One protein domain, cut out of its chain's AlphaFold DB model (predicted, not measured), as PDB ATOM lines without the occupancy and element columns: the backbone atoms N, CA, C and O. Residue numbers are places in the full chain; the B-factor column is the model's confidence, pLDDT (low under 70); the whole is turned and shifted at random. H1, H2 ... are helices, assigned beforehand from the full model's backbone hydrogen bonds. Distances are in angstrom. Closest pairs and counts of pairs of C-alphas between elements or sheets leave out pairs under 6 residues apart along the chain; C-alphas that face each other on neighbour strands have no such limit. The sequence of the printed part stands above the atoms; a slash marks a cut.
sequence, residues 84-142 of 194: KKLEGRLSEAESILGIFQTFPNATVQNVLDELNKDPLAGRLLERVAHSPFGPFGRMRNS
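AT A GLANCE: This is residues 84 to 142 of the 194 residues of the protein "Zn(2)-C6 fungal-type domain-containing protein" of Sistotremastrum niveocremeum HHB9708 (UniProt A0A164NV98). Three helices follow one another round two tight corners: from the end of the long helix H1 the backbone turns into H2, then into H3, which comes back to H1 and packs with its residues 125 to 129 on residues 94 to 101 of H1, about perpendicular to it. The first residues of H1, 84 to 90, stick out as an arm, and a tail without a named helix, residues 131 to 142, follows H3. The printed part has 59 residues with three named helices, in the order H1, H2, H3, and no named strand; its class is all helix. It is compact, with a radius of gyration of the C-alphas of 11.7 A and spans of 33 by 26 by 15 A.

IN THESE COORDINATES: H1, residues 84 to 102, is 26.9 A long and begins at C-alpha 84 at (150.050, 117.564, 121.897). H2, residues 106 to 116, is 15.1 A long and begins at C-alpha 106 at (139.928, 148.146, 137.140). H3, residues 119 to 130, is 17.0 A long and ends at C-alpha 130 at (154.401, 132.175, 136.157).

HOW THE PARTS SIT: H1 only just touches H2, with 3 pairs of C-alphas within 8 A and with its residues 100 to 101 alone; the closest C-alphas, of Phe 100 and Val 108, are 6.9 A apart. They run opposite ways at a steep tilt of 55 degrees. H2 and H3 touch only at the corner by their link, where the closest C-alphas, of Asn 116 and Gly 122, are 4.2 A apart; they run opposite ways at a steep tilt of 59 degrees. H3 touches H1 at 89 degrees, about perpendicular; their closest C-alphas, of Glu 94 and Val 128, are 6.1 A apart. In H1, H2 and H3 every O i to N i+4 pair is within hydrogen-bond range.

THE WHOLE: The C-alphas farthest apart, of Lys 84 and Ala 106, are 35.6 A apart. The printed part has no cut, and both links are tight. The mean pLDDT of the printed part is 86.1; residues 137 to 142 are under 70.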
ATOM      1  N   LYS A  84     149.593 116.310 122.521       85.25
ATOM      2  CA  LYS A  84     150.050 117.564 121.897       85.25
ATOM      3  C   LYS A  84     148.897 118.515 121.556       85.25
ATOM      4  O   LYS A  84     149.024 119.728 121.674       85.25
ATOM      5  N   LYS A  85     147.751 117.973 121.126       85.69
ATOM      6  CA  LYS A  85     146.549 118.775 120.863       85.69
ATOM      7  C   LYS A  85     145.959 119.350 122.155       85.69
ATOM      8  O   LYS A  85     145.464 120.471 122.135       85.69
ATOM      9  N   LEU A  86     145.981 118.590 123.251       89.12
ATOM     10  CA  LEU A  86     145.535 119.077 124.557       89.12
ATOM     11  C   LEU A  86     146.478 120.150 125.108       89.12
ATOM     12  O   LEU A  86     145.993 121.191 125.530       89.12
ATOM     13  N   GLU A  87     147.791 119.939 125.021       89.12
ATOM     14  CA  GLU A  87     148.812 120.926 125.399       89.12
ATOM     15  C   GLU A  87     148.643 122.236 124.620       89.12
ATOM     16  O   GLU A  87     148.655 123.308 125.215       89.12
ATOM     17  N   GLY A  88     148.398 122.160 123.305       85.38
ATOM     18  CA  GLY A  88     148.129 123.342 122.482       85.38
ATOM     19  C   GLY A  88     146.886 124.110 122.940       85.38
ATOM     20  O   GLY A  88     146.956 125.310 123.184       85.38
ATOM     21  N   ARG A  89     145.763 123.410 123.148       91.81
ATOM     22  CA  ARG A  89     144.520 124.033 123.639       91.81
ATOM     23  C   ARG A  89     144.674 124.632 125.038       91.81
ATOM     24  O   ARG A  89     144.044 125.642 125.335       91.81
ATOM     25  N   LEU A  90     145.479 124.009 125.898       91.69
ATOM     26  CA  LEU A  90     145.777 124.533 127.228       91.69
ATOM     27  C   LEU A  90     146.622 125.806 127.126       91.69
ATOM     28  O   LEU A  90     146.265 126.811 127.729       91.69
ATOM     29  N   SER A  91     147.669 125.794 126.300       86.50
ATOM     30  CA  SER A  91     148.505 126.971 126.048       86.50
ATOM     31  C   SER A  91     147.699 128.150 125.496       86.50
ATOM     32  O   SER A  91     147.922 129.283 125.910       86.50
ATOM     33  N   GLU A  92     146.749 127.903 124.588       86.69
ATOM     34  CA  GLU A  92     145.837 128.934 124.078       86.69
ATOM     35  C   GLU A  92     145.003 129.544 125.217       86.69
ATOM     36  O   GLU A  92     144.934 130.768 125.346       86.69
ATOM     37  N   ALA A  93     144.428 128.716 126.093       92.19
ATOM     38  CA  ALA A  93     143.640 129.191 127.228       92.19
ATOM     39  C   ALA A  93     144.484 129.985 128.244       92.19
ATOM     40  O   ALA A  93     144.061 131.052 128.693       92.19
ATOM     41  N   GLU A  94     145.688 129.507 128.571       91.88
ATOM     42  CA  GLU A  94     146.618 130.217 129.458       91.88
ATOM     43  C   GLU A  94     147.054 131.562 128.874       91.88
ATOM     44  O   GLU A  94     147.162 132.538 129.613       91.88
ATOM     45  N   SER A  95     147.240 131.646 127.552       85.50
ATOM     46  CA  SER A  95     147.607 132.901 126.892       85.50
ATOM     47  C   SER A  95     146.541 133.983 127.062       85.50
ATOM     48  O   SER A  95     146.861 135.123 127.398       85.50
ATOM     49  N   ILE A  96     145.265 133.611 126.923       91.44
ATOM     50  CA  ILE A  96     144.129 134.518 127.112       91.44
ATOM     51  C   ILE A  96     144.066 134.985 128.568       91.44
ATOM     52  O   ILE A  96     143.916 136.178 128.833       91.44
ATOM     53  N   LEU A  97     144.226 134.066 129.524       92.75
ATOM     54  CA  LEU A  97     144.172 134.413 130.944       92.75
ATOM     55  C   LEU A  97     145.364 135.284 131.374       92.75
ATOM     56  O   LEU A  97     145.186 136.242 132.125       92.75
ATOM     57  N   GLY A  98     146.557 135.015 130.843       88.38
ATOM     58  CA  GLY A  98     147.749 135.835 131.063       88.38
ATOM     59  C   GLY A  98     147.617 137.255 130.500       88.38
ATOM     60  O   GLY A  98     148.105 138.206 131.113       88.38
ATOM     61  N   ILE A  99     146.903 137.440 129.380       88.06
ATOM     62  CA  ILE A  99     146.552 138.778 128.876       88.06
ATOM     63  C   ILE A  99     145.705 139.515 129.915       88.06
ATOM     64  O   ILE A  99     146.072 140.628 130.294       88.06
ATOM     65  N   PHE A 100     144.638 138.889 130.427       91.12
ATOM     66  CA  PHE A 100     143.757 139.514 131.420       91.12
ATOM     67  C   PHE A 100     144.484 139.909 132.707       91.12
ATOM     68  O   PHE A 100     144.266 141.014 133.192       91.12
ATOM     69  N   GLN A 101     145.401 139.076 133.209       90.12
ATOM     70  CA  GLN A 101     146.197 139.406 134.401       90.12
ATOM     71  C   GLN A 101     147.030 140.680 134.236       90.12
ATOM     72  O   GLN A 101     147.238 141.425 135.186       90.12
ATOM     73  N   THR A 102     147.483 140.957 133.017       85.62
ATOM     74  CA  THR A 102     148.314 142.130 132.717       85.62
ATOM     75  C   THR A 102     147.555 143.309 132.133       85.62
ATOM     76  O   THR A 102     148.150 144.345 131.846       85.62
ATOM     77  N   PHE A 103     146.253 143.146 131.915       88.88
ATOM     78  CA  PHE A 103     145.428 144.169 131.311       88.88
ATOM     79  C   PHE A 103     145.106 145.247 132.363       88.88
ATOM     80  O   PHE A 103     144.505 144.927 133.396       88.88
ATOM     81  N   PRO A 104     145.498 146.517 132.140       86.06
ATOM     82  CA  PRO A 104     145.313 147.588 133.112       86.06
ATOM     83  C   PRO A 104     143.870 148.110 133.050       86.06
ATOM     84  O   PRO A 104     143.591 149.169 132.494       86.06
ATOM     85  N   ASN A 105     142.930 147.340 133.592       91.88
ATOM     86  CA  ASN A 105     141.523 147.715 133.683       91.88
ATOM     87  C   ASN A 105     140.968 147.340 135.059       91.88
ATOM     88  O   ASN A 105     141.026 146.177 135.448       91.88
ATOM     89  N   ALA A 106     140.408 148.321 135.770       89.25
ATOM     90  CA  ALA A 106     139.928 148.146 137.140       89.25
ATOM     91  C   ALA A 106     138.860 147.049 137.261       89.25
ATOM     92  O   ALA A 106     138.929 146.227 138.165       89.25
ATOM     93  N   THR A 107     137.919 146.975 136.319       90.06
ATOM     94  CA  THR A 107     136.881 145.939 136.315       90.06
ATOM     95  C   THR A 107     137.485 144.547 136.168       90.06
ATOM     96  O   THR A 107     137.123 143.645 136.915       90.06
ATOM     97  N   VAL A 108     138.427 144.368 135.236       89.94
ATOM     98  CA  VAL A 108     139.094 143.072 135.018       89.94
ATOM     99  C   VAL A 108     139.901 142.658 136.248       89.94
ATOM    100  O   VAL A 108     139.812 141.505 136.658       89.94
ATOM    101  N   GLN A 109     140.626 143.590 136.868       91.75
ATOM    102  CA  GLN A 109     141.382 143.315 138.093       91.75
ATOM    103  C   GLN A 109     140.451 142.944 139.258       91.75
ATOM    104  O   GLN A 109     140.683 141.929 139.906       91.75
ATOM    105  N   ASN A 110     139.322 143.641 139.429       91.31
ATOM    106  CA  ASN A 110     138.315 143.277 140.431       91.31
ATOM    107  C   ASN A 110     137.774 141.851 140.218       91.31
ATOM    108  O   ASN A 110     137.596 141.105 141.177       91.31
ATOM    109  N   VAL A 111     137.533 141.439 138.965       91.56
ATOM    110  CA  VAL A 111     137.111 140.057 138.668       91.56
ATOM    111  C   VAL A 111     138.201 139.052 139.042       91.56
ATOM    112  O   VAL A 111     137.892 138.003 139.604       91.56
ATOM    113  N   LEU A 112     139.465 139.347 138.733       92.56
ATOM    114  CA  LEU A 112     140.595 138.485 139.083       92.56
ATOM    115  C   LEU A 112     140.777 138.368 140.603       92.56
ATOM    116  O   LEU A 112     141.052 137.273 141.090       92.56
ATOM    117  N   ASP A 113     140.547 139.446 141.349       91.75
ATOM    118  CA  ASP A 113     140.581 139.444 142.812       91.75
ATOM    119  C   ASP A 113     139.443 138.606 143.412       91.75
ATOM    120  O   ASP A 113     139.674 137.805 144.319       91.75
ATOM    121  N   GLU A 114     138.220 138.723 142.879       90.25
ATOM    122  CA  GLU A 114     137.095 137.863 143.273       90.25
ATOM    123  C   GLU A 114     137.370 136.386 142.961       90.25
ATOM    124  O   GLU A 114     137.084 135.512 143.783       90.25
ATOM    125  N   LEU A 115     137.967 136.100 141.801       90.25
ATOM    126  CA  LEU A 115     138.407 134.756 141.429       90.25
ATOM    127  C   LEU A 115     139.454 134.213 142.405       90.25
ATOM    128  O   LEU A 115     139.374 133.052 142.799       90.25
ATOM    129  N   ASN A 116     140.405 135.041 142.835       92.25
ATOM    130  CA  ASN A 116     141.485 134.640 143.734       92.25
ATOM    131  C   ASN A 116     140.997 134.245 145.144       92.25
ATOM    132  O   ASN A 116     141.709 133.563 145.878       92.25
ATOM    133  N   LYS A 117     139.765 134.617 145.530       90.38
ATOM    134  CA  LYS A 117     139.143 134.155 146.786       90.38
ATOM    135  C   LYS A 117     138.850 132.655 146.782       90.38
ATOM    136  O   LYS A 117     138.766 132.053 147.852       90.38
ATOM    137  N   ASP A 118     138.676 132.050 145.607       91.06
ATOM    138  CA  ASP A 118     138.541 130.603 145.492       91.06
ATOM    139  C   ASP A 118     139.931 129.931 145.526       91.06
ATOM    140  O   ASP A 118     140.793 130.252 144.703       91.06
ATOM    141  N   PRO A 119     140.181 128.965 146.434       87.56
ATOM    142  CA  PRO A 119     141.503 128.360 146.582       87.56
ATOM    143  C   PRO A 119     142.020 127.650 145.327       87.56
ATOM    144  O   PRO A 119     143.234 127.559 145.137       87.56
ATOM    145  N   LEU A 120     141.140 127.080 144.497       90.06
ATOM    146  CA  LEU A 120     141.536 126.417 143.256       90.06
ATOM    147  C   LEU A 120     141.858 127.461 142.185       90.06
ATOM    148  O   LEU A 120     142.919 127.379 141.565       90.06
ATOM    149  N   ALA A 121     140.971 128.437 141.990       91.12
ATOM    150  CA  ALA A 121     141.160 129.499 141.010       91.12
ATOM    151  C   ALA A 121     142.402 130.342 141.321       91.12
ATOM    152  O   ALA A 121     143.175 130.610 140.405       91.12
ATOM    153  N   GLY A 122     142.672 130.653 142.593       92.38
ATOM    154  CA  GLY A 122     143.898 131.340 143.008       92.38
ATOM    155  C   GLY A 122     145.168 130.576 142.621       92.38
ATOM    156  O   GLY A 122     146.068 131.140 142.004       92.38
ATOM    157  N   ARG A 123     145.218 129.252 142.851       93.38
ATOM    158  CA  ARG A 123     146.357 128.418 142.405       93.38
ATOM    159  C   ARG A 123     146.512 128.386 140.883       93.38
ATOM    160  O   ARG A 123     147.635 128.324 140.387       93.38
ATOM    161  N   LEU A 124     145.406 128.385 140.139       91.88
ATOM    162  CA  LEU A 124     145.438 128.415 138.675       91.88
ATOM    163  C   LEU A 124     145.920 129.772 138.155       91.88
ATOM    164  O   LEU A 124     146.761 129.807 137.261       91.88
ATOM    165  N   LEU A 125     145.432 130.870 138.733       93.44
ATOM    166  CA  LEU A 125     145.875 132.222 138.404       93.44
ATOM    167  C   LEU A 125     147.367 132.392 138.690       93.44
ATOM    168  O   LEU A 125     148.085 132.872 137.819       93.44
ATOM    169  N   GLU A 126     147.839 131.911 139.838       92.81
ATOM    170  CA  GLU A 126     149.252 131.938 140.219       92.81
ATOM    171  C   GLU A 126     150.128 131.134 139.249       92.81
ATOM    172  O   GLU A 126     151.184 131.594 138.808       92.81
ATOM    173  N   ARG A 127     149.666 129.942 138.849       92.50
ATOM    174  CA  ARG A 127     150.354 129.121 137.846       92.50
ATOM    175  C   ARG A 127     150.445 129.845 136.506       92.50
ATOM    176  O   ARG A 127     151.513 129.877 135.902       92.50
ATOM    177  N   VAL A 128     149.345 130.441 136.048       93.06
ATOM    178  CA  VAL A 128     149.325 131.215 134.800       93.06
ATOM    179  C   VAL A 128     150.189 132.466 134.910       93.06
ATOM    180  O   VAL A 128     150.839 132.823 133.933       93.06
ATOM    181  N   ALA A 129     150.299 133.078 136.091       91.31
ATOM    182  CA  ALA A 129     151.150 134.242 136.298       91.31
ATOM    183  C   ALA A 129     152.641 133.943 136.053       91.31
ATOM    184  O   ALA A 129     153.370 134.787 135.523       91.31
ATOM    185  N   HIS A 130     153.057 132.715 136.376       91.25
ATOM    186  CA  HIS A 130     154.401 132.175 136.157       91.25
ATOM    187  C   HIS A 130     154.581 131.466 134.804       91.25
ATOM    188  O   HIS A 130     155.708 131.144 134.425       91.25
ATOM    189  N   SER A 131     153.495 131.222 134.068       85.75
ATOM    190  CA  SER A 131     153.531 130.697 132.697       85.75
ATOM    191  C   SER A 131     154.173 131.733 131.756       85.75
ATOM    192  O   SER A 131     154.112 132.931 132.050       85.75
ATOM    193  N   PRO A 132     154.750 131.341 130.599       85.31
ATOM    194  CA  PRO A 132     155.328 132.266 129.611       85.31
ATOM    195  C   PRO A 132     154.412 133.420 129.186       85.31
ATOM    196  O   PRO A 132     154.882 134.438 128.681       85.31
ATOM    197  N   PHE A 133     153.102 133.257 129.372       84.94
ATOM    198  CA  PHE A 133     152.090 134.247 129.033       84.94
ATOM    199  C   PHE A 133     151.685 135.154 130.201       84.94
ATOM    200  O   PHE A 133     151.011 136.156 129.966       84.94
ATOM    201  N   GLY A 134     152.077 134.839 131.433       85.56
ATOM    202  CA  GLY A 134     151.754 135.618 132.623       85.56
ATOM    203  C   GLY A 134     152.669 136.828 132.845       85.56
ATOM    204  O   GLY A 134     153.718 136.950 132.203       85.56
ATOM    205  N   PRO A 135     152.300 137.737 133.765       84.25
ATOM    206  CA  PRO A 135     153.102 138.903 134.139       84.25
ATOM    207  C   PRO A 135     154.551 138.573 134.511       84.25
ATOM    208  O   PRO A 135     155.449 139.331 134.146       84.25
ATOM    209  N   PHE A 136     154.797 137.449 135.191       84.12
ATOM    210  CA  PHE A 136     156.137 137.077 135.654       84.12
ATOM    211  C   PHE A 136     156.920 136.272 134.608       84.12
ATOM    212  O   PHE A 136     158.138 136.402 134.519       84.12
ATOM    213  N   GLY A 137     156.240 135.478 133.776       67.81
ATOM    214  CA  GLY A 137     156.891 134.689 132.723       67.81
ATOM    215  C   GLY A 137     157.324 135.510 131.509       67.81
ATOM    216  O   GLY A 137     158.364 135.223 130.918       67.81
ATOM    217  N   ARG A 138     156.606 136.592 131.171       62.19
ATOM    218  CA  ARG A 138     157.010 137.484 130.067       62.19
ATOM    219  C   ARG A 138     158.322 138.224 130.336       62.19
ATOM    220  O   ARG A 138     159.040 138.523 129.389       62.19
ATOM    221  N   MET A 139     158.663 138.450 131.607       53.19
ATOM    222  CA  MET A 139     159.947 139.038 132.019       53.19
ATOM    223  C   MET A 139     161.132 138.080 131.810       53.19
ATOM    224  O   MET A 139     162.262 138.539 131.697       53.19
ATOM    225  N   ARG A 140     160.894 136.761 131.752       52.72
ATOM    226  CA  ARG A 140     161.950 135.737 131.656       52.72
ATOM    227  C   ARG A 140     162.214 135.245 130.231       52.72
ATOM    228  O   ARG A 140     163.107 134.440 130.035       52.72
ATOM    229  N   ASN A 141     161.456 135.726 129.245       46.59
ATOM    230  CA  ASN A 141     161.599 135.331 127.840       46.59
ATOM    231  C   ASN A 141     162.492 136.270 127.011       46.59
ATOM    232  O   ASN A 141     162.612 136.060 125.806       46.59
ATOM    233  N   SER A 142     163.107 137.305 127.601       47.38
ATOM    234  CA  SER A 142     164.120 138.078 126.868       47.38
ATOM    235  C   SER A 142     165.439 137.317 126.716       47.38
ATOM    236  O   SER A 142     166.198 137.639 125.808       47.38
TER     237      SER A 142